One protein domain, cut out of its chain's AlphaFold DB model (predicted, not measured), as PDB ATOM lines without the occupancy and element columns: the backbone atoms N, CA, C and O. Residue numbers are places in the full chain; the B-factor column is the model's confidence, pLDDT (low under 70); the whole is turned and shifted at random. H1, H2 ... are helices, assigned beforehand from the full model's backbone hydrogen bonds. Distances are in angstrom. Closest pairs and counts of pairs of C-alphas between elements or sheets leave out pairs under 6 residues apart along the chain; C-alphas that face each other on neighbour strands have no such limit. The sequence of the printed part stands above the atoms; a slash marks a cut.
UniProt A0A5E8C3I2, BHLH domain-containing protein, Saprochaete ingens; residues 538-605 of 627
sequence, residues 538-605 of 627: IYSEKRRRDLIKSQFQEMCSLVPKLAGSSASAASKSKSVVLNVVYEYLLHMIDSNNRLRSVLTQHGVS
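This is residues 538 to 605 of the 627 residues of the protein "BHLH domain-containing protein" of Saprochaete ingens (UniProt A0A5E8C3I2). Two long helices, H4 and H1, make a wide, open V whose arms stick out with residues 586 to 595 and 538 to 551; short H2 and H3 form a small knot at its corner. The printed part, all helix, has 68 residues with four named helices, H1 to H4 in chain order. It is extended, radius of gyration of the C-alphas 17.3 A, spanning 59 by 25 by 17 A.

Find C-alpha 574 at (-57.768, -14.857, 0.032); H4, residues 574 to 601, runs 40.8 A from there. H1, residues 538 to 558, runs 30.8 A from (-53.497, -14.136, 23.050). H2 is residues 560 to 563, H3 566 to 569.

Look at C-alphas 556 and 577, 7.5 A apart, the closest of H1 and H4: these helices are close but not clearly touching, at a steep tilt of 41 degrees, the same way. H1 and H2 only just touch, only at the corner, with 3 pairs of C-alphas within 8 A, closest Ser 557 and Ala 563, 4.4 A. In H1 and H4 every O i to N i+4 pair is within hydrogen-bond range.

The farthest C-alphas, Ile 538 and Gly 603, are 59.5 A apart. The printed part has no cut. Residues 566 and 568 have pLDDT under 70.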
ATOM      1  N   ILE A 538     -53.807 -15.230  23.987       98.31
ATOM      2  CA  ILE A 538     -53.497 -14.136  23.050       98.31
ATOM      3  C   ILE A 538     -52.183 -14.416  22.301       98.31
ATOM      4  O   ILE A 538     -52.096 -14.170  21.095       98.31
ATOM      5  N   TYR A 539     -51.169 -14.955  22.985       98.38
ATOM      6  CA  TYR A 539     -49.877 -15.278  22.380       98.38
ATOM      7  C   TYR A 539     -49.929 -16.497  21.441       98.38
ATOM      8  O   TYR A 539     -49.387 -16.433  20.334       98.38
ATOM      9  N   SER A 540     -50.593 -17.590  21.833       98.31
ATOM     10  CA  SER A 540     -50.705 -18.804  21.011       98.31
ATOM     11  C   SER A 540     -51.522 -18.559  19.742       98.31
ATOM     12  O   SER A 540     -51.088 -18.925  18.651       98.31
ATOM     13  N   GLU A 541     -52.647 -17.852  19.852       98.50
ATOM     14  CA  GLU A 541     -53.499 -17.500  18.717       98.50
ATOM     15  C   GLU A 541     -52.859 -16.406  17.834       98.50
ATOM     16  O   GLU A 541     -53.012 -16.428  16.611       98.50
ATOM     17  N   LYS A 542     -52.031 -15.499  18.387       98.62
ATOM     18  CA  LYS A 542     -51.149 -14.656  17.556       98.62
ATOM     19  C   LYS A 542     -50.170 -15.516  16.748       98.62
ATOM     20  O   LYS A 542     -50.109 -15.362  15.530       98.62
ATOM     21  N   ARG A 543     -49.450 -16.442  17.395       98.31
ATOM     22  CA  ARG A 543     -48.490 -17.346  16.732       98.31
ATOM     23  C   ARG A 543     -49.160 -18.173  15.626       98.31
ATOM     24  O   ARG A 543     -48.601 -18.267  14.538       98.31
ATOM     25  N   ARG A 544     -50.366 -18.708  15.867       98.50
ATOM     26  CA  ARG A 544     -51.181 -19.417  14.863       98.50
ATOM     27  C   ARG A 544     -51.480 -18.537  13.648       98.50
ATOM     28  O   ARG A 544     -51.225 -18.951  12.520       98.50
ATOM     29  N   ARG A 545     -51.961 -17.308  13.858       98.44
ATOM     30  CA  ARG A 545     -52.252 -16.373  12.758       98.44
ATOM     31  C   ARG A 545     -51.010 -15.953  11.979       98.44
ATOM     32  O   ARG A 545     -51.099 -15.802  10.764       98.44
ATOM     33  N   ASP A 546     -49.874 -15.773  12.644       98.12
ATOM     34  CA  ASP A 546     -48.624 -15.390  11.980       98.12
ATOM     35  C   ASP A 546     -48.016 -16.564  11.178       98.12
ATOM     36  O   ASP A 546     -47.542 -16.346  10.062       98.12
ATOM     37  N   LEU A 547     -48.154 -17.814  11.645       98.00
ATOM     38  CA  LEU A 547     -47.824 -19.018  10.864       98.00
ATOM     39  C   LEU A 547     -48.689 -19.141   9.598       98.00
ATOM     40  O   LEU A 547     -48.152 -19.322   8.506       98.00
ATOM     41  N   ILE A 548     -50.012 -18.969   9.722       96.94
ATOM     42  CA  ILE A 548     -50.947 -19.032   8.583       96.94
ATOM     43  C   ILE A 548     -50.620 -17.955   7.533       96.94
ATOM     44  O   ILE A 548     -50.678 -18.232   6.336       96.94
ATOM     45  N   LYS A 549     -50.230 -16.738   7.947       96.25
ATOM     46  CA  LYS A 549     -49.747 -15.699   7.013       96.25
ATOM     47  C   LYS A 549     -48.494 -16.151   6.263       96.25
ATOM     48  O   LYS A 549     -48.431 -15.960   5.053       96.25
ATOM     49  N   SER A 550     -47.527 -16.747   6.965       96.44
ATOM     50  CA  SER A 550     -46.270 -17.217   6.369       96.44
ATOM     51  C   SER A 550     -46.521 -18.286   5.304       96.44
ATOM     52  O   SER A 550     -46.065 -18.140   4.175       96.44
ATOM     53  N   GLN A 551     -47.320 -19.307   5.627       97.12
ATOM     54  CA  GLN A 551     -47.682 -20.384   4.694       97.12
ATOM     55  C   GLN A 551     -48.493 -19.865   3.496       97.12
ATOM     56  O   GLN A 551     -48.284 -20.287   2.361       97.12
ATOM     57  N   PHE A 552     -49.389 -18.897   3.714       96.50
ATOM     58  CA  PHE A 552     -50.137 -18.252   2.632       96.50
ATOM     59  C   PHE A 552     -49.230 -17.412   1.710       96.50
ATOM     60  O   PHE A 552     -49.436 -17.391   0.497       96.50
ATOM     61  N   GLN A 553     -48.208 -16.747   2.258       94.62
ATOM     62  CA  GLN A 553     -47.213 -15.996   1.485       94.62
ATOM     63  C   GLN A 553     -46.280 -16.924   0.685       94.62
ATOM     64  O   GLN A 553     -45.973 -16.623  -0.466       94.62
ATOM     65  N   GLU A 554     -45.880 -18.059   1.260       95.88
ATOM     66  CA  GLU A 554     -45.131 -19.129   0.587       95.88
ATOM     67  C   GLU A 554     -45.940 -19.731  -0.575       95.88
ATOM     68  O   GLU A 554     -45.480 -19.770  -1.713       95.88
ATOM     69  N   MET A 555     -47.211 -20.069  -0.349       96.38
ATOM     70  CA  MET A 555     -48.127 -20.501  -1.411       96.38
ATOM     71  C   MET A 555     -48.249 -19.460  -2.546       96.38
ATOM     72  O   MET A 555     -48.341 -19.828  -3.717       96.38
ATOM     73  N   CYS A 556     -48.199 -18.159  -2.233       95.50
ATOM     74  CA  CYS A 556     -48.203 -17.096  -3.243       95.50
ATOM     75  C   CYS A 556     -46.898 -16.997  -4.058       95.50
ATOM     76  O   CYS A 556     -46.952 -16.506  -5.186       95.50
ATOM     77  N   SER A 557     -45.744 -17.432  -3.535       95.00
ATOM     78  CA  SER A 557     -44.478 -17.423  -4.290       95.00
ATOM     79  C   SER A 557     -44.313 -18.645  -5.200       95.00
ATOM     80  O   SER A 557     -43.611 -18.556  -6.206       95.00
ATOM     81  N   LEU A 558     -45.002 -19.754  -4.906       96.31
ATOM     82  CA  LEU A 558     -44.982 -20.977  -5.719       96.31
ATOM     83  C   LEU A 558     -45.825 -20.892  -7.008       96.31
ATOM     84  O   LEU A 558     -45.580 -21.647  -7.949       96.31
ATOM     85  N   VAL A 559     -46.814 -19.993  -7.077       96.69
ATOM     86  CA  VAL A 559     -47.717 -19.863  -8.236       96.69
ATOM     87  C   VAL A 559     -47.268 -18.717  -9.155       96.69
ATOM     88  O   VAL A 559     -47.366 -17.558  -8.750       96.69
ATOM     89  N   PRO A 560     -46.877 -18.960 -10.425       95.88
ATOM     90  CA  PRO A 560     -46.350 -17.919 -11.320       95.88
ATOM     91  C   PRO A 560     -47.284 -16.714 -11.531       95.88
ATOM     92  O   PRO A 560     -46.826 -15.573 -11.570       95.88
ATOM     93  N   LYS A 561     -48.608 -16.946 -11.582       93.94
ATOM     94  CA  LYS A 561     -49.656 -15.901 -11.690       93.94
ATOM     95  C   LYS A 561     -49.735 -14.968 -10.460       93.94
ATOM     96  O   LYS A 561     -50.430 -13.948 -10.500       93.94
ATOM     97  N   LEU A 562     -49.061 -15.314  -9.360       94.50
ATOM     98  CA  LEU A 562     -49.017 -14.560  -8.103       94.50
ATOM     99  C   LEU A 562     -47.595 -14.066  -7.786       94.50
ATOM    100  O   LEU A 562     -47.427 -12.887  -7.474       94.50
ATOM    101  N   ALA A 563     -46.586 -14.923  -7.958       92.62
ATOM    102  CA  ALA A 563     -45.180 -14.669  -7.639       92.62
ATOM    103  C   ALA A 563     -44.607 -13.414  -8.320       92.62
ATOM    104  O   ALA A 563     -43.952 -12.598  -7.675       92.62
ATOM    105  N   GLY A 564     -44.927 -13.199  -9.603       87.25
ATOM    106  CA  GLY A 564     -44.508 -12.007 -10.356       87.25
ATOM    107  C   GLY A 564     -45.164 -10.693  -9.903       87.25
ATOM    108  O   GLY A 564     -44.911  -9.646 -10.490       87.25
ATOM    109  N   SER A 565     -46.029 -10.722  -8.884       79.12
ATOM    110  CA  SER A 565     -46.824  -9.576  -8.442       79.12
ATOM    111  C   SER A 565     -46.762  -9.385  -6.925       79.12
ATOM    112  O   SER A 565     -47.786  -9.279  -6.251       79.12
ATOM    113  N   SER A 566     -45.541  -9.292  -6.388       68.69
ATOM    114  CA  SER A 566     -45.259  -9.021  -4.966       68.69
ATOM    115  C   SER A 566     -46.106  -7.871  -4.384       68.69
ATOM    116  O   SER A 566     -46.649  -8.004  -3.289       68.69
ATOM    117  N   ALA A 567     -46.325  -6.794  -5.150       72.25
ATOM    118  CA  ALA A 567     -47.172  -5.669  -4.745       72.25
ATOM    119  C   ALA A 567     -48.691  -5.966  -4.758       72.25
ATOM    120  O   ALA A 567     -49.423  -5.394  -3.956       72.25
ATOM    121  N   SER A 568     -49.184  -6.854  -5.635       69.50
ATOM    122  CA  SER A 568     -50.618  -7.192  -5.733       69.50
ATOM    123  C   SER A 568     -51.015  -8.463  -4.971       69.50
ATOM    124  O   SER A 568     -52.211  -8.720  -4.820       69.50
ATOM    125  N   ALA A 569     -50.071  -9.267  -4.479       72.50
ATOM    126  CA  ALA A 569     -50.385 -10.414  -3.626       72.50
ATOM    127  C   ALA A 569     -51.124  -9.964  -2.349       72.50
ATOM    128  O   ALA A 569     -52.116 -10.575  -1.963       72.50
ATOM    129  N   ALA A 570     -50.716  -8.829  -1.770       81.62
ATOM    130  CA  ALA A 570     -51.381  -8.204  -0.625       81.62
ATOM    131  C   ALA A 570     -52.735  -7.536  -0.957       81.62
ATOM    132  O   ALA A 570     -53.514  -7.273  -0.045       81.62
ATOM    133  N   SER A 571     -53.026  -7.253  -2.236       90.62
ATOM    134  CA  SER A 571     -54.272  -6.599  -2.675       90.62
ATOM    135  C   SER A 571     -55.320  -7.566  -3.242       90.62
ATOM    136  O   SER A 571     -56.439  -7.151  -3.536       90.62
ATOM    137  N   LYS A 572     -54.972  -8.845  -3.435       92.69
ATOM    138  CA  LYS A 572     -55.898  -9.908  -3.856       92.69
ATOM    139  C   LYS A 572     -56.582 -10.506  -2.624       92.69
ATOM    140  O   LYS A 572     -55.946 -10.721  -1.594       92.69
ATOM    141  N   SER A 573     -57.879 -10.800  -2.718       95.88
ATOM    142  CA  SER A 573     -58.590 -11.484  -1.632       95.88
ATOM    143  C   SER A 573     -58.100 -12.929  -1.478       95.88
ATOM    144  O   SER A 573     -57.657 -13.561  -2.442       95.88
ATOM    145  N   LYS A 574     -58.208 -13.481  -0.261       95.12
ATOM    146  CA  LYS A 574     -57.768 -14.857   0.032       95.12
ATOM    147  C   LYS A 574     -58.457 -15.899  -0.852       95.12
ATOM    148  O   LYS A 574     -57.795 -16.814  -1.324       95.12
ATOM    149  N   SER A 575     -59.755 -15.732  -1.113       96.69
ATOM    150  CA  SER A 575     -60.531 -16.609  -1.997       96.69
ATOM    151  C   SER A 575     -60.038 -16.562  -3.447       96.69
ATOM    152  O   SER A 575     -59.858 -17.612  -4.055       96.69
ATOM    153  N   VAL A 576     -59.728 -15.375  -3.983       96.44
ATOM    154  CA  VAL A 576     -59.153 -15.233  -5.335       96.44
ATOM    155  C   VAL A 576     -57.763 -15.869  -5.419       96.44
ATOM    156  O   VAL A 576     -57.459 -16.526  -6.410       96.44
ATOM    157  N   VAL A 577     -56.929 -15.729  -4.384       95.62
ATOM    158  CA  VAL A 577     -55.631 -16.423  -4.315       95.62
ATOM    159  C   VAL A 577     -55.816 -17.941  -4.329       95.62
ATOM    160  O   VAL A 577     -55.200 -18.603  -5.159       95.62
ATOM    161  N   LEU A 578     -56.687 -18.490  -3.475       97.31
ATOM    162  CA  LEU A 578     -56.949 -19.933  -3.411       97.31
ATOM    163  C   LEU A 578     -57.493 -20.481  -4.740       97.31
ATOM    164  O   LEU A 578     -57.033 -21.525  -5.196       97.31
ATOM    165  N   ASN A 579     -58.383 -19.751  -5.420       97.75
ATOM    166  CA  ASN A 579     -58.850 -20.144  -6.751       97.75
ATOM    167  C   ASN A 579     -57.705 -20.128  -7.779       97.75
ATOM    168  O   ASN A 579     -57.582 -21.052  -8.571       97.75
ATOM    169  N   VAL A 580     -56.831 -19.115  -7.771       96.69
ATOM    170  CA  VAL A 580     -55.674 -19.053  -8.690       96.69
ATOM    171  C   VAL A 580     -54.646 -20.162  -8.408       96.69
ATOM    172  O   VAL A 580     -53.985 -20.617  -9.342       96.69
ATOM    173  N   VAL A 581     -54.534 -20.629  -7.159       97.69
ATOM    174  CA  VAL A 581     -53.740 -21.814  -6.785       97.69
ATOM    175  C   VAL A 581     -54.382 -23.091  -7.341       97.69
ATOM    176  O   VAL A 581     -53.691 -23.874  -7.986       97.69
ATOM    177  N   TYR A 582     -55.694 -23.277  -7.171       98.19
ATOM    178  CA  TYR A 582     -56.438 -24.426  -7.706       98.19
ATOM    179  C   TYR A 582     -56.322 -24.543  -9.238       98.19
ATOM    180  O   TYR A 582     -55.903 -25.580  -9.750       98.19
ATOM    181  N   GLU A 583     -56.563 -23.448  -9.963       97.94
ATOM    182  CA  GLU A 583     -56.384 -23.351 -11.424       97.94
ATOM    183  C   GLU A 583     -54.958 -23.717 -11.876       97.94
ATOM    184  O   GLU A 583     -54.750 -24.263 -12.960       97.94
ATOM    185  N   TYR A 584     -53.947 -23.400 -11.061       97.94
ATOM    186  CA  TYR A 584     -52.557 -23.743 -11.353       97.94
ATOM    187  C   TYR A 584     -52.247 -25.223 -11.085       97.94
ATOM    188  O   TYR A 584     -51.509 -25.831 -11.859       97.94
ATOM    189  N   LEU A 585     -52.840 -25.820 -10.046       97.94
ATOM    190  CA  LEU A 585     -52.721 -27.256  -9.771       97.94
ATOM    191  C   LEU A 585     -53.342 -28.094 -10.898       97.94
ATOM    192  O   LEU A 585     -52.683 -29.015 -11.378       97.94
ATOM    193  N   LEU A 586     -54.538 -27.734 -11.382       97.56
ATOM    194  CA  LEU A 586     -55.159 -28.383 -12.547       97.56
ATOM    195  C   LEU A 586     -54.254 -28.300 -13.785       97.56
ATOM    196  O   LEU A 586     -53.893 -29.324 -14.361       97.56
ATOM    197  N   HIS A 587     -53.784 -27.096 -14.129       97.56
ATOM    198  CA  HIS A 587     -52.863 -26.889 -15.251       97.56
ATOM    199  C   HIS A 587     -51.579 -27.733 -15.139       97.56
ATOM    200  O   HIS A 587     -51.073 -28.233 -16.146       97.56
ATOM    201  N   MET A 588     -51.029 -27.899 -13.931       97.56
ATOM    202  CA  MET A 588     -49.858 -28.751 -13.702       97.56
ATOM    203  C   MET A 588     -50.170 -30.243 -13.866       97.56
ATOM    204  O   MET A 588     -49.349 -30.962 -14.433       97.56
ATOM    205  N   ILE A 589     -51.343 -30.707 -13.428       95.50
ATOM    206  CA  ILE A 589     -51.803 -32.089 -13.635       95.50
ATOM    207  C   ILE A 589     -51.959 -32.372 -15.136       95.50
ATOM    208  O   ILE A 589     -51.357 -33.320 -15.637       95.50
ATOM    209  N   ASP A 590     -52.658 -31.510 -15.877       97.50
ATOM    210  CA  ASP A 590     -52.854 -31.659 -17.327       97.50
ATOM    211  C   ASP A 590     -51.530 -31.610 -18.104       97.50
ATOM    212  O   ASP A 590     -51.295 -32.416 -19.010       97.50
ATOM    213  N   SER A 591     -50.622 -30.707 -17.716       97.56
ATOM    214  CA  SER A 591     -49.278 -30.615 -18.300       97.56
ATOM    215  C   SER A 591     -48.471 -31.894 -18.064       97.56
ATOM    216  O   SER A 591     -47.863 -32.418 -18.997       97.56
ATOM    217  N   ASN A 592     -48.502 -32.436 -16.842       95.12
ATOM    218  CA  ASN A 592     -47.824 -33.685 -16.495       95.12
ATOM    219  C   ASN A 592     -48.430 -34.890 -17.231       95.12
ATOM    220  O   ASN A 592     -47.685 -35.734 -17.727       95.12
ATOM    221  N   ASN A 593     -49.757 -34.954 -17.355       94.62
ATOM    222  CA  ASN A 593     -50.455 -35.998 -18.104       94.62
ATOM    223  C   ASN A 593     -50.057 -35.966 -19.585       94.62
ATOM    224  O   ASN A 593     -49.640 -36.987 -20.130       94.62
ATOM    225  N   ARG A 594     -50.070 -34.783 -20.214       97.56
ATOM    226  CA  ARG A 594     -49.620 -34.591 -21.601       97.56
ATOM    227  C   ARG A 594     -48.154 -34.988 -21.800       97.56
ATOM    228  O   ARG A 594     -47.834 -35.642 -22.790       97.56
ATOM    229  N   LEU A 595     -47.263 -34.612 -20.878       96.50
ATOM    230  CA  LEU A 595     -45.848 -35.000 -20.932       96.50
ATOM    231  C   LEU A 595     -45.671 -36.518 -20.792       96.50
ATOM    232  O   LEU A 595     -44.899 -37.103 -21.549       96.50
ATOM    233  N   ARG A 596     -46.430 -37.177 -19.906       93.94
ATOM    234  CA  ARG A 596     -46.466 -38.645 -19.808       93.94
ATOM    235  C   ARG A 596     -46.943 -39.281 -21.119       93.94
ATOM    236  O   ARG A 596     -46.283 -40.196 -21.595       93.94
ATOM    237  N   SER A 597     -48.000 -38.773 -21.761       95.44
ATOM    238  CA  SER A 597     -48.448 -39.272 -23.075       95.44
ATOM    239  C   SER A 597     -47.365 -39.170 -24.157       95.44
ATOM    240  O   SER A 597     -47.167 -40.124 -24.906       95.44
ATOM    241  N   VAL A 598     -46.634 -38.049 -24.217       97.44
ATOM    242  CA  VAL A 598     -45.513 -37.857 -25.157       97.44
ATOM    243  C   VAL A 598     -44.366 -38.831 -24.864       97.44
ATOM    244  O   VAL A 598     -43.818 -39.427 -25.787       97.44
ATOM    245  N   LEU A 599     -44.025 -39.051 -23.591       96.06
ATOM    246  CA  LEU A 599     -42.990 -40.013 -23.201       96.06
ATOM    247  C   LEU A 599     -43.374 -41.453 -23.579       96.06
ATOM    248  O   LEU A 599     -42.558 -42.148 -24.183       96.06
ATOM    249  N   THR A 600     -44.629 -41.860 -23.354       95.69
ATOM    250  CA  THR A 600     -45.155 -43.153 -23.830       95.69
ATOM    251  C   THR A 600     -45.087 -43.271 -25.356       95.69
ATOM    252  O   THR A 600     -44.678 -44.310 -25.868       95.69
ATOM    253  N   GLN A 601     -45.427 -42.209 -26.098       96.94
ATOM    254  CA  GLN A 601     -45.338 -42.184 -27.566       96.94
ATOM    255  C   GLN A 601     -43.893 -42.349 -28.073       96.94
ATOM    256  O   GLN A 601     -43.677 -42.953 -29.121       96.94
ATOM    257  N   HIS A 602     -42.903 -41.867 -27.319       97.94
ATOM    258  CA  HIS A 602     -41.477 -42.079 -27.586       97.94
ATOM    259  C   HIS A 602     -40.913 -43.388 -26.991       97.94
ATOM    260  O   HIS A 602     -39.699 -43.580 -26.984       97.94
ATOM    261  N   GLY A 603     -41.764 -44.301 -26.506       96.44
ATOM    262  CA  GLY A 603     -41.354 -45.607 -25.977       96.44
ATOM    263  C   GLY A 603     -40.716 -45.572 -24.582       96.44
ATOM    264  O   GLY A 603     -40.192 -46.585 -24.124       96.44
ATOM    265  N   VAL A 604     -40.759 -44.433 -23.885       96.81
ATOM    266  CA  VAL A 604     -40.238 -44.307 -22.518       96.81
ATOM    267  C   VAL A 604     -41.257 -44.892 -21.540       96.81
ATOM    268  O   VAL A 604     -42.372 -44.389 -21.409       96.81
ATOM    269  N   SER A 605     -40.872 -45.957 -20.833       94.62
ATOM    270  CA  SER A 605     -41.743 -46.608 -19.848       94.62
ATOM    271  C   SER A 605     -42.078 -45.669 -18.688       94.62
ATOM    272  O   SER A 605     -41.191 -45.222 -17.960       94.62
TER     273      SER A 605